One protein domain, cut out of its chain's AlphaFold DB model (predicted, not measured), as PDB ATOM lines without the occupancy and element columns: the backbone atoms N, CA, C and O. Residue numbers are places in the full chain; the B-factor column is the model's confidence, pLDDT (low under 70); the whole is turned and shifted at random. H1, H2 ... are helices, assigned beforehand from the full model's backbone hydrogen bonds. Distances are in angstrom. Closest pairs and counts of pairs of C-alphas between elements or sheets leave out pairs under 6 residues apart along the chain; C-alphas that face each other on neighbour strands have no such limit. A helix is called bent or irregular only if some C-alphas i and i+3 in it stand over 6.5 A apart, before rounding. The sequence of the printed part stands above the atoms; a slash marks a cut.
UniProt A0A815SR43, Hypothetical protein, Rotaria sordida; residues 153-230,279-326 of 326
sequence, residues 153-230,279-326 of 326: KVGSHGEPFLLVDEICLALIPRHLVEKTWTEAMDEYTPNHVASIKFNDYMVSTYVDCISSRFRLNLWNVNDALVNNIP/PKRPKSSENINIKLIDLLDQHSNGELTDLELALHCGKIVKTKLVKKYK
ATOM      1  N   LYS A 153     193.211 238.286 291.223       68.31
ATOM      2  CA  LYS A 153     194.361 238.847 290.486       68.31
ATOM      3  C   LYS A 153     193.932 239.777 289.350       68.31
ATOM      4  O   LYS A 153     194.761 240.502 288.801       68.31
ATOM      5  N   VAL A 154     192.647 239.745 289.012       70.38
ATOM      6  CA  VAL A 154     192.038 240.521 287.935       70.38
ATOM      7  C   VAL A 154     191.140 241.621 288.501       70.38
ATOM      8  O   VAL A 154     190.550 241.471 289.571       70.38
ATOM      9  N   GLY A 155     191.081 242.747 287.803       68.75
ATOM     10  CA  GLY A 155     190.167 243.847 288.050       68.75
ATOM     11  C   GLY A 155     188.746 243.512 287.604       68.75
ATOM     12  O   GLY A 155     188.444 242.416 287.126       68.75
ATOM     13  N   SER A 156     187.848 244.480 287.771       71.56
ATOM     14  CA  SER A 156     186.408 244.310 287.544       71.56
ATOM     15  C   SER A 156     186.034 243.929 286.106       71.56
ATOM     16  O   SER A 156     184.928 243.431 285.896       71.56
ATOM     17  N   HIS A 157     186.915 244.149 285.124       72.00
ATOM     18  CA  HIS A 157     186.686 243.813 283.717       72.00
ATOM     19  C   HIS A 157     187.584 242.664 283.215       72.00
ATOM     20  O   HIS A 157     187.656 242.421 282.011       72.00
ATOM     21  N   GLY A 158     188.207 241.905 284.128       64.81
ATOM     22  CA  GLY A 158     189.025 240.731 283.804       64.81
ATOM     23  C   GLY A 158     190.493 241.032 283.472       64.81
ATOM     24  O   GLY A 158     191.243 240.115 283.150       64.81
ATOM     25  N   GLU A 159     190.918 242.286 283.571       63.53
ATOM     26  CA  GLU A 159     192.286 242.749 283.344       63.53
ATOM     27  C   GLU A 159     193.196 242.498 284.558       63.53
ATOM     28  O   GLU A 159     192.763 242.696 285.689       63.53
ATOM     29  N   PRO A 160     194.472 242.110 284.393       56.22
ATOM     30  CA  PRO A 160     195.420 242.076 285.506       56.22
ATOM     31  C   PRO A 160     195.599 243.482 286.101       56.22
ATOM     32  O   PRO A 160     195.875 244.425 285.367       56.22
ATOM     33  N   PHE A 161     195.463 243.646 287.422       62.75
ATOM     34  CA  PHE A 161     195.658 244.957 288.077       62.75
ATOM     35  C   PHE A 161     196.927 245.032 288.944       62.75
ATOM     36  O   PHE A 161     197.347 246.115 289.352       62.75
ATOM     37  N   LEU A 162     197.547 243.885 289.235       56.28
ATOM     38  CA  LEU A 162     198.841 243.798 289.905       56.28
ATOM     39  C   LEU A 162     199.951 243.962 288.857       56.28
ATOM     40  O   LEU A 162     200.318 242.998 288.189       56.28
ATOM     41  N   LEU A 163     200.467 245.187 288.710       54.97
ATOM     42  CA  LEU A 163     201.647 245.469 287.886       54.97
ATOM     43  C   LEU A 163     202.859 244.704 288.436       54.97
ATOM     44  O   LEU A 163     203.036 244.597 289.651       54.97
ATOM     45  N   VAL A 164     203.667 244.151 287.530       55.12
ATOM     46  CA  VAL A 164     204.762 243.227 287.837       55.12
ATOM     47  C   VAL A 164     205.742 243.848 288.826       55.12
ATOM     48  O   VAL A 164     206.580 244.679 288.493       55.12
ATOM     49  N   ASP A 165     205.674 243.374 290.063       59.53
ATOM     50  CA  ASP A 165     206.508 243.837 291.168       59.53
ATOM     51  C   ASP A 165     207.982 243.370 290.986       59.53
ATOM     52  O   ASP A 165     208.856 243.673 291.791       59.53
ATOM     53  N   GLU A 166     208.274 242.567 289.958       71.81
ATOM     54  CA  GLU A 166     209.487 241.751 289.801       71.81
ATOM     55  C   GLU A 166     210.505 242.289 288.782       71.81
ATOM     56  O   GLU A 166     211.566 241.689 288.631       71.81
ATOM     57  N   ILE A 167     210.238 243.408 288.103       81.94
ATOM     58  CA  ILE A 167     211.163 243.965 287.101       81.94
ATOM     59  C   ILE A 167     212.301 244.724 287.799       81.94
ATOM     60  O   ILE A 167     212.065 245.675 288.544       81.94
ATOM     61  N   CYS A 168     213.559 244.346 287.537       87.81
ATOM     62  CA  CYS A 168     214.732 245.014 288.110       87.81
ATOM     63  C   CYS A 168     215.601 245.711 287.054       87.81
ATOM     64  O   CYS A 168     216.645 245.205 286.645       87.81
ATOM     65  N   LEU A 169     215.214 246.936 286.680       90.81
ATOM     66  CA  LEU A 169     215.956 247.753 285.709       90.81
ATOM     67  C   LEU A 169     217.351 248.187 286.196       90.81
ATOM     68  O   LEU A 169     218.224 248.517 285.400       90.81
ATOM     69  N   ALA A 170     217.582 248.215 287.510       90.88
ATOM     70  CA  ALA A 170     218.844 248.702 288.076       90.88
ATOM     71  C   ALA A 170     220.025 247.755 287.827       90.88
ATOM     72  O   ALA A 170     221.173 248.170 287.968       90.88
ATOM     73  N   LEU A 171     219.759 246.490 287.491       90.88
ATOM     74  CA  LEU A 171     220.784 245.459 287.328       90.88
ATOM     75  C   LEU A 171     221.045 245.067 285.877       90.88
ATOM     76  O   LEU A 171     222.017 244.355 285.633       90.88
ATOM     77  N   ILE A 172     220.241 245.549 284.930       92.88
ATOM     78  CA  ILE A 172     220.447 245.282 283.505       92.88
ATOM     79  C   ILE A 172     221.359 246.343 282.869       92.88
ATOM     80  O   ILE A 172     221.448 247.464 283.390       92.88
ATOM     81  N   PRO A 173     222.048 246.021 281.760       93.69
ATOM     82  CA  PRO A 173     222.861 246.983 281.026       93.69
ATOM     83  C   PRO A 173     222.090 248.264 280.686       93.69
ATOM     84  O   PRO A 173     220.956 248.219 280.215       93.69
ATOM     85  N   ARG A 174     222.725 249.427 280.889       92.94
ATOM     86  CA  ARG A 174     222.076 250.746 280.739       92.94
ATOM     87  C   ARG A 174     221.424 250.957 279.370       92.94
ATOM     88  O   ARG A 174     220.367 251.566 279.294       92.94
ATOM     89  N   HIS A 175     222.040 250.438 278.312       92.25
ATOM     90  CA  HIS A 175     221.535 250.560 276.944       92.25
ATOM     91  C   HIS A 175     220.288 249.702 276.667       92.25
ATOM     92  O   HIS A 175     219.629 249.922 275.658       92.25
ATOM     93  N   LEU A 176     219.957 248.749 277.544       94.06
ATOM     94  CA  LEU A 176     218.765 247.906 277.421       94.06
ATOM     95  C   LEU A 176     217.576 248.460 278.208       94.06
ATOM     96  O   LEU A 176     216.443 248.145 277.877       94.06
ATOM     97  N   VAL A 177     217.812 249.321 279.204       94.38
ATOM     98  CA  VAL A 177     216.786 249.801 280.152       94.38
ATOM     99  C   VAL A 177     215.525 250.325 279.467       94.38
ATOM    100  O   VAL A 177     214.422 249.950 279.860       94.38
ATOM    101  N   GLU A 178     215.679 251.170 278.451       93.69
ATOM    102  CA  GLU A 178     214.551 251.786 277.749       93.69
ATOM    103  C   GLU A 178     213.739 250.755 276.959       93.69
ATOM    104  O   GLU A 178     212.512 250.693 277.075       93.69
ATOM    105  N   LYS A 179     214.439 249.880 276.229       93.75
ATOM    106  CA  LYS A 179     213.832 248.801 275.449       93.75
ATOM    107  C   LYS A 179     213.096 247.819 276.359       93.75
ATOM    108  O   LYS A 179     211.915 247.571 276.150       93.75
ATOM    109  N   THR A 180     213.755 247.338 277.410       93.00
ATOM    110  CA  THR A 180     213.167 246.405 278.378       93.00
ATOM    111  C   THR A 180     211.947 246.986 279.078       93.00
ATOM    112  O   THR A 180     210.972 246.277 279.309       93.00
ATOM    113  N   TRP A 181     211.986 248.272 279.442       93.06
ATOM    114  CA  TRP A 181     210.826 248.924 280.041       93.06
ATOM    115  C   TRP A 181     209.663 248.996 279.056       93.06
ATOM    116  O   TRP A 181     208.534 248.711 279.437       93.06
ATOM    117  N   THR A 182     209.938 249.320 277.794       91.75
ATOM    118  CA  THR A 182     208.911 249.381 276.748       91.75
ATOM    119  C   THR A 182     208.264 248.014 276.544       91.75
ATOM    120  O   THR A 182     207.049 247.905 276.652       91.75
ATOM    121  N   GLU A 183     209.071 246.961 276.388       91.12
ATOM    122  CA  GLU A 183     208.596 245.574 276.286       91.12
ATOM    123  C   GLU A 183     207.747 245.174 277.500       91.12
ATOM    124  O   GLU A 183     206.659 244.621 277.352       91.12
ATOM    125  N   ALA A 184     208.202 245.510 278.711       88.44
ATOM    126  CA  ALA A 184     207.449 245.233 279.927       88.44
ATOM    127  C   ALA A 184     206.097 245.951 279.953       88.44
ATOM    128  O   ALA A 184     205.108 245.400 280.435       88.44
ATOM    129  N   MET A 185     206.052 247.201 279.491       87.75
ATOM    130  CA  MET A 185     204.809 247.957 279.464       87.75
ATOM    131  C   MET A 185     203.860 247.426 278.392       87.75
ATOM    132  O   MET A 185     202.673 247.303 278.667       87.75
ATOM    133  N   ASP A 186     204.368 247.047 277.224       85.88
ATOM    134  CA  ASP A 186     203.559 246.447 276.164       85.88
ATOM    135  C   ASP A 186     202.955 245.101 276.596       85.88
ATOM    136  O   ASP A 186     201.802 244.810 276.278       85.88
ATOM    137  N   GLU A 187     203.702 244.291 277.354       83.94
ATOM    138  CA  GLU A 187     203.227 242.985 277.822       83.94
ATOM    139  C   GLU A 187     202.274 243.089 279.023       83.94
ATOM    140  O   GLU A 187     201.263 242.384 279.080       83.94
ATOM    141  N   TYR A 188     202.583 243.948 279.998       78.31
ATOM    142  CA  TYR A 188     201.939 243.897 281.315       78.31
ATOM    143  C   TYR A 188     201.045 245.085 281.652       78.31
ATOM    144  O   TYR A 188     200.328 245.014 282.653       78.31
ATOM    145  N   THR A 189     201.068 246.174 280.884       76.44
ATOM    146  CA  THR A 189     200.353 247.402 281.255       76.44
ATOM    147  C   THR A 189     198.954 247.428 280.644       76.44
ATOM    148  O   THR A 189     198.809 247.529 279.426       76.44
ATOM    149  N   PRO A 190     197.883 247.411 281.461       76.12
ATOM    150  CA  PRO A 190     196.526 247.532 280.943       76.12
ATOM    151  C   PRO A 190     196.303 248.897 280.292       76.12
ATOM    152  O   PRO A 190     196.816 249.909 280.781       76.12
ATOM    153  N   ASN A 191     195.455 248.947 279.260       77.75
ATOM    154  CA  ASN A 191     195.070 250.190 278.586       77.75
ATOM    155  C   ASN A 191     194.091 251.022 279.441       77.75
ATOM    156  O   ASN A 191     192.903 251.147 279.147       77.75
ATOM    157  N   HIS A 192     194.601 251.551 280.549       79.81
ATOM    158  CA  HIS A 192     193.873 252.362 281.510       79.81
ATOM    159  C   HIS A 192     194.636 253.662 281.779       79.81
ATOM    160  O   HIS A 192     195.864 253.683 281.857       79.81
ATOM    161  N   VAL A 193     193.902 254.760 281.989       78.50
ATOM    162  CA  VAL A 193     194.476 256.111 282.155       78.50
ATOM    163  C   VAL A 193     195.513 256.170 283.282       78.50
ATOM    164  O   VAL A 193     196.520 256.863 283.163       78.50
ATOM    165  N   ALA A 194     195.282 255.456 284.385       76.81
ATOM    166  CA  ALA A 194     196.232 255.411 285.499       76.81
ATOM    167  C   ALA A 194     197.550 254.717 285.117       76.81
ATOM    168  O   ALA A 194     198.616 255.187 285.504       76.81
ATOM    169  N   SER A 195     197.473 253.640 284.334       79.44
ATOM    170  CA  SER A 195     198.632 252.880 283.870       79.44
ATOM    171  C   SER A 195     199.478 253.699 282.896       79.44
ATOM    172  O   SER A 195     200.696 253.741 283.027       79.44
ATOM    173  N   ILE A 196     198.823 254.441 281.994       83.81
ATOM    174  CA  ILE A 196     199.485 255.385 281.080       83.81
ATOM    175  C   ILE A 196     200.220 256.468 281.878       83.81
ATOM    176  O   ILE A 196     201.415 256.661 281.696       83.81
ATOM    177  N   LYS A 197     199.547 257.104 282.850       86.75
ATOM    178  CA  LYS A 197     200.175 258.119 283.716       86.75
ATOM    179  C   LYS A 197     201.371 257.580 284.501       86.75
ATOM    180  O   LYS A 197     202.334 258.308 284.730       86.75
ATOM    181  N   PHE A 198     201.299 256.329 284.954       87.50
ATOM    182  CA  PHE A 198     202.413 255.678 285.633       87.50
ATOM    183  C   PHE A 198     203.585 255.434 284.676       87.50
ATOM    184  O   PHE A 198     204.722 255.745 285.032       87.50
ATOM    185  N   ASN A 199     203.313 254.950 283.462       89.69
ATOM    186  CA  ASN A 199     204.333 254.793 282.430       89.69
ATOM    187  C   ASN A 199     205.006 256.137 282.102       89.69
ATOM    188  O   ASN A 199     206.228 256.240 282.183       89.69
ATOM    189  N   ASP A 200     204.224 257.193 281.858       90.50
ATOM    190  CA  ASP A 200     204.733 258.547 281.591       90.50
ATOM    191  C   ASP A 200     205.638 259.051 282.726       90.50
ATOM    192  O   ASP A 200     206.704 259.634 282.496       90.50
ATOM    193  N   TYR A 201     205.237 258.803 283.977       92.94
ATOM    194  CA  TYR A 201     206.048 259.128 285.145       92.94
ATOM    195  C   TYR A 201     207.371 258.355 285.152       92.94
ATOM    196  O   TYR A 201     208.426 258.962 285.344       92.94
ATOM    197  N   MET A 202     207.339 257.039 284.936       92.00
ATOM    198  CA  MET A 202     208.540 256.199 284.941       92.00
ATOM    199  C   MET A 202     209.510 256.590 283.825       92.00
ATOM    200  O   MET A 202     210.710 256.727 284.084       92.00
ATOM    201  N   VAL A 203     208.993 256.859 282.624       93.19
ATOM    202  CA  VAL A 203     209.776 257.310 281.469       93.19
ATOM    203  C   VAL A 203     210.450 258.648 281.745       93.19
ATOM    204  O   VAL A 203     211.678 258.731 281.718       93.19
ATOM    205  N   SER A 204     209.672 259.666 282.116       94.81
ATOM    206  CA  SER A 204     210.191 261.017 282.378       94.81
ATOM    207  C   SER A 204     211.082 261.115 283.621       94.81
ATOM    208  O   SER A 204     211.895 262.034 283.744       94.81
ATOM    209  N   THR A 205     210.951 260.187 284.570       93.94
ATOM    210  CA  THR A 205     211.697 260.249 285.829       93.94
ATOM    211  C   THR A 205     212.966 259.402 285.802       93.94
ATOM    212  O   THR A 205     213.988 259.875 286.301       93.94
ATOM    213  N   TYR A 206     212.925 258.195 285.228       93.44
ATOM    214  CA  TYR A 206     214.003 257.206 285.369       93.44
ATOM    215  C   TYR A 206     214.475 256.572 284.059       93.44
ATOM    216  O   TYR A 206     215.673 256.350 283.919       93.44
ATOM    217  N   VAL A 207     213.563 256.220 283.147       93.56
ATOM    218  CA  VAL A 207     213.877 255.288 282.046       93.56
ATOM    219  C   VAL A 207     214.505 255.989 280.848       93.56
ATOM    220  O   VAL A 207     215.480 255.472 280.308       93.56
ATOM    221  N   ASP A 208     213.983 257.153 280.450       91.44
ATOM    222  CA  ASP A 208     214.462 257.844 279.251       91.44
ATOM    223  C   ASP A 208     215.946 258.211 279.379       91.44
ATOM    224  O   ASP A 208     216.367 258.911 280.306       91.44
ATOM    225  N   CYS A 209     216.768 257.747 278.440       83.69
ATOM    226  CA  CYS A 209     218.209 257.938 278.525       83.69
ATOM    227  C   CYS A 209     218.644 259.403 278.325       83.69
ATOM    228  O   CYS A 209     219.736 259.774 278.773       83.69
ATOM    229  N   ILE A 210     217.801 260.242 277.707       85.19
ATOM    230  CA  ILE A 210     218.144 261.623 277.338       85.19
ATOM    231  C   ILE A 210     217.598 262.638 278.345       85.19
ATOM    232  O   ILE A 210     218.346 263.490 278.835       85.19
ATOM    233  N   SER A 211     216.299 262.578 278.630       88.19
ATOM    234  CA  SER A 211     215.563 263.617 279.359       88.19
ATOM    235  C   SER A 211     215.067 263.193 280.739       88.19
ATOM    236  O   SER A 211     214.482 264.022 281.442       88.19
ATOM    237  N   SER A 212     215.343 261.955 281.176       93.25
ATOM    238  CA  SER A 212     214.954 261.526 282.521       93.25
ATOM    239  C   SER A 212     215.515 262.448 283.601       93.25
ATOM    240  O   SER A 212     216.686 262.849 283.595       93.25
ATOM    241  N   ARG A 213     214.667 262.762 284.583       93.12
ATOM    242  CA  ARG A 213     215.056 263.562 285.750       93.12
ATOM    243  C   ARG A 213     216.245 262.948 286.494       93.12
ATOM    244  O   ARG A 213     217.120 263.679 286.960       93.12
ATOM    245  N   PHE A 214     216.270 261.623 286.616       91.44
ATOM    246  CA  PHE A 214     217.357 260.871 287.227       91.44
ATOM    247  C   PHE A 214     218.023 259.982 286.185       91.44
ATOM    248  O   PHE A 214     217.568 258.877 285.893       91.44
ATOM    249  N   ARG A 215     219.156 260.470 285.673       90.25
ATOM    250  CA  ARG A 215     219.963 259.762 284.678       90.25
ATOM    251  C   ARG A 215     220.337 258.355 285.145       90.25
ATOM    252  O   ARG A 215     220.646 258.141 286.318       90.25
ATOM    253  N   LEU A 216     220.411 257.425 284.190       91.25
ATOM    254  CA  LEU A 216     220.713 256.008 284.432       91.25
ATOM    255  C   LEU A 216     221.978 255.789 285.270       91.25
ATOM    256  O   LEU A 216     222.006 254.909 286.120       91.25
ATOM    257  N   ASN A 217     223.023 256.594 285.076       88.31
ATOM    258  CA  ASN A 217     224.280 256.473 285.822       88.31
ATOM    259  C   ASN A 217     224.153 256.740 287.335       88.31
ATOM    260  O   ASN A 217     225.073 256.405 288.074       88.31
ATOM    261  N   LEU A 218     223.063 257.360 287.788       86.88
ATOM    262  CA  LEU A 218     222.839 257.658 289.200       86.88
ATOM    263  C   LEU A 218     222.311 256.445 289.973       86.88
ATOM    264  O   LEU A 218     222.618 256.287 291.152       86.88
ATOM    265  N   TRP A 219     221.487 255.618 289.328       89.12
ATOM    266  CA  TRP A 219     220.716 254.569 289.999       89.12
ATOM    267  C   TRP A 219     220.950 253.168 289.428       89.12
ATOM    268  O   TRP A 219     220.729 252.182 290.132       89.12
ATOM    269  N   ASN A 220     221.400 253.051 288.178       92.25
ATOM    270  CA  ASN A 220     221.774 251.772 287.596       92.25
ATOM    271  C   ASN A 220     223.108 251.308 288.196       92.25
ATOM    272  O   ASN A 220     224.076 252.062 288.282       92.25
ATOM    273  N   VAL A 221     223.148 250.046 288.612       88.94
ATOM    274  CA  VAL A 221     224.283 249.426 289.302       88.94
ATOM    275  C   VAL A 221     224.821 248.206 288.548       88.94
ATOM    276  O   VAL A 221     225.548 247.401 289.137       88.94
ATOM    277  N   ASN A 222     224.487 248.056 287.262       91.19
ATOM    278  CA  ASN A 222     224.994 246.972 286.419       91.19
ATOM    279  C   ASN A 222     226.526 247.034 286.303       91.19
ATOM    280  O   ASN A 222     227.195 246.050 286.599       91.19
ATOM    281  N   ASP A 223     227.090 248.212 286.024       88.62
ATOM    282  CA  ASP A 223     228.547 248.385 285.938       88.62
ATOM    283  C   ASP A 223     229.240 248.020 287.260       88.62
ATOM    284  O   ASP A 223     230.310 247.410 287.268       88.62
ATOM    285  N   ALA A 224     228.622 248.345 288.400       85.56
ATOM    286  CA  ALA A 224     229.150 247.971 289.707       85.56
ATOM    287  C   ALA A 224     229.079 246.454 289.949       85.56
ATOM    288  O   ALA A 224     229.987 245.891 290.552       85.56
ATOM    289  N   LEU A 225     228.028 245.779 289.467       86.56
ATOM    290  CA  LEU A 225     227.927 244.318 289.506       86.56
ATOM    291  C   LEU A 225     229.039 243.666 288.671       86.56
ATOM    292  O   LEU A 225     229.753 242.820 289.203       86.56
ATOM    293  N   VAL A 226     229.196 244.076 287.409       86.75
ATOM    294  CA  VAL A 226     230.161 243.485 286.463       86.75
ATOM    295  C   VAL A 226     231.599 243.698 286.932       86.75
ATOM    296  O   VAL A 226     232.400 242.769 286.939       86.75
ATOM    297  N   ASN A 227     231.917 244.900 287.415       85.06
ATOM    298  CA  ASN A 227     233.256 245.226 287.908       85.06
ATOM    299  C   ASN A 227     233.502 244.772 289.358       85.06
ATOM    300  O   ASN A 227     234.533 245.106 289.941       85.06
ATOM    301  N   ASN A 228     232.554 244.047 289.965       79.12
ATOM    302  CA  ASN A 228     232.598 243.613 291.362       79.12
ATOM    303  C   ASN A 228     232.890 244.766 292.351       79.12
ATOM    304  O   ASN A 228     233.599 244.608 293.348       79.12
ATOM    305  N   ILE A 229     232.336 245.947 292.067       78.00
ATOM    306  CA  ILE A 229     232.445 247.140 292.905       78.00
ATOM    307  C   ILE A 229     231.400 247.044 294.032       78.00
ATOM    308  O   ILE A 229     230.234 246.713 293.781       78.00
ATOM    309  N   PRO A 230     231.768 247.341 295.292       66.56
ATOM    310  CA  PRO A 230     230.820 247.353 296.401       66.56
ATOM    311  C   PRO A 230     229.649 248.321 296.157       66.56
ATOM    312  O   PRO A 230     229.859 249.493 295.866       66.56
ATOM    313  N   PRO A 279     239.689 228.957 301.540       51.66
ATOM    314  CA  PRO A 279     238.434 229.430 300.962       51.66
ATOM    315  C   PRO A 279     237.367 229.597 302.046       51.66
ATOM    316  O   PRO A 279     236.833 228.634 302.600       51.66
ATOM    317  N   LYS A 280     237.058 230.856 302.369       58.72
ATOM    318  CA  LYS A 280     235.937 231.195 303.244       58.72
ATOM    319  C   LYS A 280     234.645 230.830 302.524       58.72
ATOM    320  O   LYS A 280     234.510 231.056 301.325       58.72
ATOM    321  N   ARG A 281     233.670 230.294 303.265       56.28
ATOM    322  CA  ARG A 281     232.321 230.063 302.735       56.28
ATOM    323  C   ARG A 281     231.807 231.389 302.152       56.28
ATOM    324  O   ARG A 281     231.785 232.368 302.905       56.28
ATOM    325  N   PRO A 282     231.415 231.439 300.864       56.91
ATOM    326  CA  PRO A 282     231.056 232.692 300.222       56.91
ATOM    327  C   PRO A 282     229.907 233.331 300.986       56.91
ATOM    328  O   PRO A 282     228.925 232.668 301.358       56.91
ATOM    329  N   LYS A 283     230.043 234.626 301.262       61.28
ATOM    330  CA  LYS A 283     228.978 235.379 301.914       61.28
ATOM    331  C   LYS A 283     227.751 235.296 301.022       61.28
ATOM    332  O   LYS A 283     227.826 235.296 299.798       61.28
ATOM    333  N   SER A 284     226.573 235.266 301.632       58.84
ATOM    334  CA  SER A 284     225.327 235.136 300.878       58.84
ATOM    335  C   SER A 284     225.165 236.226 299.795       58.84
ATOM    336  O   SER A 284     224.418 236.024 298.845       58.84
ATOM    337  N   SER A 285     225.782 237.406 299.944       59.72
ATOM    338  CA  SER A 285     225.819 238.474 298.927       59.72
ATOM    339  C   SER A 285     226.676 238.127 297.707       59.72
ATOM    340  O   SER A 285     226.262 238.425 296.594       59.72
ATOM    341  N   GLU A 286     227.813 237.456 297.897       64.19
ATOM    342  CA  GLU A 286     228.679 236.981 296.806       64.19
ATOM    343  C   GLU A 286     227.949 235.932 295.962       64.19
ATOM    344  O   GLU A 286     227.974 236.002 294.742       64.19
ATOM    345  N   ASN A 287     227.180 235.042 296.599       75.06
ATOM    346  CA  ASN A 287     226.341 234.067 295.892       75.06
ATOM    347  C   ASN A 287     225.259 234.743 295.021       75.06
ATOM    348  O   ASN A 287     224.947 234.268 293.938       75.06
ATOM    349  N   ILE A 288     224.715 235.889 295.450       78.94
ATOM    350  CA  ILE A 288     223.783 236.663 294.611       78.94
ATOM    351  C   ILE A 288     224.499 237.263 293.408       78.94
ATOM    352  O   ILE A 288     223.989 237.147 292.303       78.94
ATOM    353  N   ASN A 289     225.660 237.890 293.608       84.50
ATOM    354  CA  ASN A 289     226.400 238.485 292.497       84.50
ATOM    355  C   ASN A 289     226.795 237.430 291.462       84.50
ATOM    356  O   ASN A 289     226.615 237.682 290.282       84.50
ATOM    357  N   ILE A 290     227.226 236.242 291.902       85.75
ATOM    358  CA  ILE A 290     227.521 235.114 291.007       85.75
ATOM    359  C   ILE A 290     226.298 234.764 290.153       85.75
ATOM    360  O   ILE A 290     226.413 234.686 288.938       85.75
ATOM    361  N   LYS A 291     225.116 234.619 290.764       88.94
ATOM    362  CA  LYS A 291     223.887 234.313 290.015       88.94
ATOM    363  C   LYS A 291     223.454 235.436 289.073       88.94
ATOM    364  O   LYS A 291     222.892 235.164 288.027       88.94
ATOM    365  N   LEU A 292     223.665 236.695 289.457       89.88
ATOM    366  CA  LEU A 292     223.343 237.832 288.595       89.88
ATOM    367  C   LEU A 292     224.297 237.917 287.395       89.88
ATOM    368  O   LEU A 292     223.856 238.283 286.317       89.88
ATOM    369  N   ILE A 293     225.576 237.577 287.579       90.75
ATOM    370  CA  ILE A 293     226.555 237.499 286.485       90.75
ATOM    371  C   ILE A 293     226.196 236.354 285.535       90.75
ATOM    372  O   ILE A 293     226.128 236.582 284.338       90.75
ATOM    373  N   ASP A 294     225.853 235.178 286.061       92.81
ATOM    374  CA  ASP A 294     225.394 234.031 285.261       92.81
ATOM    375  C   ASP A 294     224.183 234.379 284.371       92.81
ATOM    376  O   ASP A 294     224.146 234.017 283.199       92.81
ATOM    377  N   LEU A 295     223.229 235.171 284.875       93.94
ATOM    378  CA  LEU A 295     222.121 235.675 284.053       93.94
ATOM    379  C   LEU A 295     222.569 236.635 282.944       93.94
ATOM    380  O   LEU A 295     221.998 236.613 281.856       93.94
ATOM    381  N   LEU A 296     223.555 237.498 283.214       93.38
ATOM    382  CA  LEU A 296     224.112 238.389 282.191       93.38
ATOM    383  C   LEU A 296     224.842 237.589 281.108       93.38
ATOM    384  O   LEU A 296     224.712 237.915 279.931       93.38
ATOM    385  N   ASP A 297     225.545 236.524 281.490       93.38
ATOM    386  CA  ASP A 297     226.221 235.631 280.550       93.38
ATOM    387  C   ASP A 297     225.198 234.883 279.676       93.38
ATOM    388  O   ASP A 297     225.321 234.886 278.451       93.38
ATOM    389  N   GLN A 298     224.131 234.334 280.268       93.50
ATOM    390  CA  GLN A 298     223.019 233.702 279.536       93.50
ATOM    391  C   GLN A 298     222.348 234.669 278.552       93.50
ATOM    392  O   GLN A 298     222.096 234.315 277.399       93.50
ATOM    393  N   HIS A 299     222.107 235.916 278.971       95.38
ATOM    394  CA  HIS A 299     221.597 236.967 278.088       95.38
ATOM    395  C   HIS A 299     222.562 237.258 276.931       95.38
ATOM    396  O   HIS A 299     222.139 237.296 275.777       95.38
ATOM    397  N   SER A 300     223.864 237.365 277.206       91.81
ATOM    398  CA  SER A 300     224.880 237.597 276.171       91.81
ATOM    399  C   SER A 300     224.993 236.448 275.159       91.81
ATOM    400  O   SER A 300     225.289 236.685 273.988       91.81
ATOM    401  N   ASN A 301     224.688 235.220 275.591       93.25
ATOM    402  CA  ASN A 301     224.615 234.029 274.744       93.25
ATOM    403  C   ASN A 301     223.288 233.920 273.967       93.25
ATOM    404  O   ASN A 301     223.123 232.999 273.168       93.25
ATOM    405  N   GLY A 302     222.345 234.845 274.178       91.56
ATOM    406  CA  GLY A 302     221.030 234.846 273.535       91.56
ATOM    407  C   GLY A 302     220.037 233.840 274.123       91.56
ATOM    408  O   GLY A 302     219.034 233.539 273.482       91.56
ATOM    409  N   GLU A 303     220.300 233.310 275.321       94.19
ATOM    410  CA  GLU A 303     219.415 232.356 276.009       94.19
ATOM    411  C   GLU A 303     218.249 233.046 276.733       94.19
ATOM    412  O   GLU A 303     217.250 232.401 277.042       94.19
ATOM    413  N   LEU A 304     218.378 234.349 277.004       92.00
ATOM    414  CA  LEU A 304     217.376 235.177 277.675       92.00
ATOM    415  C   LEU A 304     217.093 236.437 276.860       92.00
ATOM    416  O   LEU A 304     218.012 237.076 276.344       92.00
ATOM    417  N   THR A 305     215.828 236.838 276.817       93.81
ATOM    418  CA  THR A 305     215.406 238.165 276.350       93.81
ATOM    419  C   THR A 305     215.750 239.258 277.369       93.81
ATOM    420  O   THR A 305     216.038 238.984 278.540       93.81
ATOM    421  N   ASP A 306     215.694 240.524 276.944       93.00
ATOM    422  CA  ASP A 306     215.969 241.669 277.822       93.00
ATOM    423  C   ASP A 306     214.981 241.721 279.007       93.00
ATOM    424  O   ASP A 306     215.367 241.982 280.153       93.00
ATOM    425  N   LEU A 307     213.707 241.412 278.742       90.69
ATOM    426  CA  LEU A 307     212.650 241.336 279.748       90.69
ATOM    427  C   LEU A 307     212.832 240.159 280.712       90.69
ATOM    428  O   LEU A 307     212.747 240.347 281.930       90.69
ATOM    429  N   GLU A 308     213.161 238.966 280.210       91.12
ATOM    430  CA  GLU A 308     213.450 237.802 281.059       91.12
ATOM    431  C   GLU A 308     214.649 238.053 281.977       91.12
ATOM    432  O   GLU A 308     214.586 237.742 283.171       91.12
ATOM    433  N   LEU A 309     215.709 238.686 281.463       93.69
ATOM    434  CA  LEU A 309     216.861 239.100 282.262       93.69
ATOM    435  C   LEU A 309     216.432 240.011 283.424       93.69
ATOM    436  O   LEU A 309     216.806 239.764 284.578       93.69
ATOM    437  N   ALA A 310     215.636 241.051 283.150       91.44
ATOM    438  CA  ALA A 310     215.183 241.993 284.172       91.44
ATOM    439  C   ALA A 310     214.293 241.333 285.239       91.44
ATOM    440  O   ALA A 310     214.443 241.627 286.431       91.44
ATOM    441  N   LEU A 311     213.405 240.421 284.831       89.12
ATOM    442  CA  LEU A 311     212.536 239.660 285.732       89.12
ATOM    443  C   LEU A 311     213.334 238.683 286.603       89.12
ATOM    444  O   LEU A 311     213.139 238.614 287.820       89.12
ATOM    445  N   HIS A 312     214.269 237.936 286.012       89.50
ATOM    446  CA  HIS A 312     215.124 237.003 286.746       89.50
ATOM    447  C   HIS A 312     216.036 237.729 287.741       89.50
ATOM    448  O   HIS A 312     216.157 237.296 288.894       89.50
ATOM    449  N   CYS A 313     216.593 238.882 287.356       89.50
ATOM    450  CA  CYS A 313     217.353 239.737 288.266       89.50
ATOM    451  C   CYS A 313     216.502 240.178 289.468       89.50
ATOM    452  O   CYS A 313     216.942 240.053 290.618       89.50
ATOM    453  N   GLY A 314     215.268 240.641 289.241       86.88
ATOM    454  CA  GLY A 314     214.377 241.059 290.326       86.88
ATOM    455  C   GLY A 314     213.976 239.919 291.256       86.88
ATOM    456  O   GLY A 314     214.031 240.083 292.480       86.88
ATOM    457  N   LYS A 315     213.692 238.730 290.713       83.81
ATOM    458  CA  LYS A 315     213.431 237.517 291.507       83.81
ATOM    459  C   LYS A 315     214.611 237.176 292.419       83.81
ATOM    460  O   LYS A 315     214.414 236.965 293.618       83.81
ATOM    461  N   ILE A 316     215.843 237.191 291.905       82.31
ATOM    462  CA  ILE A 316     217.045 236.912 292.708       82.31
ATOM    463  C   ILE A 316     217.194 237.914 293.858       82.31
ATOM    464  O   ILE A 316     217.458 237.507 294.992       82.31
ATOM    465  N   VAL A 317     216.998 239.212 293.611       77.50
ATOM    466  CA  VAL A 317     217.158 240.249 294.646       77.50
ATOM    467  C   VAL A 317     216.056 240.174 295.709       77.50
ATOM    468  O   VAL A 317     216.343 240.263 296.909       77.50
ATOM    469  N   LYS A 318     214.801 239.948 295.302       69.38
ATOM    470  CA  LYS A 318     213.648 239.878 296.215       69.38
ATOM    471  C   LYS A 318     213.744 238.768 297.252       69.38
ATOM    472  O   LYS A 318     213.311 238.976 298.387       69.38
ATOM    473  N   THR A 319     214.391 237.644 296.930       56.84
ATOM    474  CA  THR A 319     214.597 236.538 297.887       56.84
ATOM    475  C   THR A 319     215.350 236.936 299.172       56.84
ATOM    476  O   THR A 319     215.410 236.138 300.110       56.84
ATOM    477  N   LYS A 320     215.889 238.165 299.270       49.75
ATOM    478  CA  LYS A 320     216.520 238.704 300.487       49.75
ATOM    479  C   LYS A 320     215.876 239.915 301.150       49.75
ATOM    480  O   LYS A 320     216.118 240.088 302.345       49.75
ATOM    481  N   LEU A 321     215.122 240.750 300.434       41.44
ATOM    482  CA  LEU A 321     214.386 241.854 301.075       41.44
ATOM    483  C   LEU A 321     213.307 241.298 302.015       41.44
ATOM    484  O   LEU A 321     213.075 241.843 303.090       41.44
ATOM    485  N   VAL A 322     212.783 240.113 301.689       39.34
ATOM    486  CA  VAL A 322     212.013 239.259 302.598       39.34
ATOM    487  C   VAL A 322     212.979 238.433 303.459       39.34
ATOM    488  O   VAL A 322     213.066 237.208 303.365       39.34
ATOM    489  N   LYS A 323     213.797 239.093 304.287       36.41
ATOM    490  CA  LYS A 323     214.584 238.370 305.293       36.41
ATOM    491  C   LYS A 323     213.611 237.735 306.287       36.41
ATOM    492  O   LYS A 323     212.968 238.431 307.061       36.41
ATOM    493  N   LYS A 324     213.552 236.401 306.229       41.25
ATOM    494  CA  LYS A 324     213.010 235.464 307.222       41.25
ATOM    495  C   LYS A 324     213.070 236.039 308.644       41.25
ATOM    496  O   LYS A 324     214.117 235.958 309.288       41.25
ATOM    497  N   TYR A 325     211.944 236.543 309.138       30.75
ATOM    498  CA  TYR A 325     211.649 236.413 310.558       30.75
ATOM    499  C   TYR A 325     211.422 234.916 310.780       30.75
ATOM    500  O   TYR A 325     210.502 234.334 310.205       30.75
ATOM    501  N   LYS A 326     212.383 234.277 311.450       36.62
ATOM    502  CA  LYS A 326     212.184 232.941 312.010       36.62
ATOM    503  C   LYS A 326     211.228 233.027 313.184       36.62
ATOM    504  O   LYS A 326     211.326 234.042 313.909       36.62
TER     505      LYS A 326
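AT A GLANCE: This is residues 153 to 230 and 279 to 326 of the 326 residues of the protein "Hypothetical protein" of Rotaria sordida (UniProt A0A815SR43). Two helical hairpins make the body: H5 with H6, and H1 with H2 set crosswise to them, H1 meeting the first residues of H6. Short H3 and H4 follow H2, and H4 packs on H5; unnamed residues 153 to 176 run from far out to the middle, and residues 321 to 326 stick out. The printed part has 126 residues with six named helices, H1 to H6, and no named strand: all helix. It is only just compact, close to loose, with radius of gyration of the C-alphas 16.3 A and spans of 56 by 41 by 29 A.

HOW THE PARTS SIT: Start at H5, residues 284 to 300; it touches H6, residues 306 to 321, as a hairpin, opposite ways at a shallow tilt of 6 degrees, closest at C-alphas 292 and 313, 6.3 A. With residues 306 to 310 alone, H6 touches residues 179 to 184 of H1, residues 177 to 188, about perpendicular at 88 degrees; the closest C-alphas, 180 and 307, are 5.3 A apart. H1 touches H2, residues 193 to 207, as a hairpin, opposite ways at a shallow tilt of 15 degrees, closest at C-alphas 178 and 207, 5.6 A. H3, residues 216 to 219, is close to H2 but not clearly touching, C-alphas 206 and 216 being closest at 6.9 A. H4, residues 222 to 226, touches residues 289 to 293 alone of H5, closest at C-alphas 225 and 289, 6.7 A. Every O i to N i+4 pair is within hydrogen-bond range in H1, H2, H4 and H5, and 10 of 12 in H6; H3 is too short for one.

IN THESE COORDINATES: Find C-alpha 284 at (225.327, 235.136, 300.878); H5 runs 24.8 A from there. H6 runs 23.3 A to C-alpha 321 at (214.386, 241.854, 301.075). H1 spans 16.0 A and H2 19.4 A; H2 is only just irregular, C-alphas 204 and 207 being 6.8 A apart.

THE WHOLE: Residues 231 to 278 are cut out, with 20.0 A between C-alphas 230 and 279. Of the links printed whole, none is long. Confidence is under 70 in 28 residues, among them 158 to 165, 279 to 286 and 318 to 326.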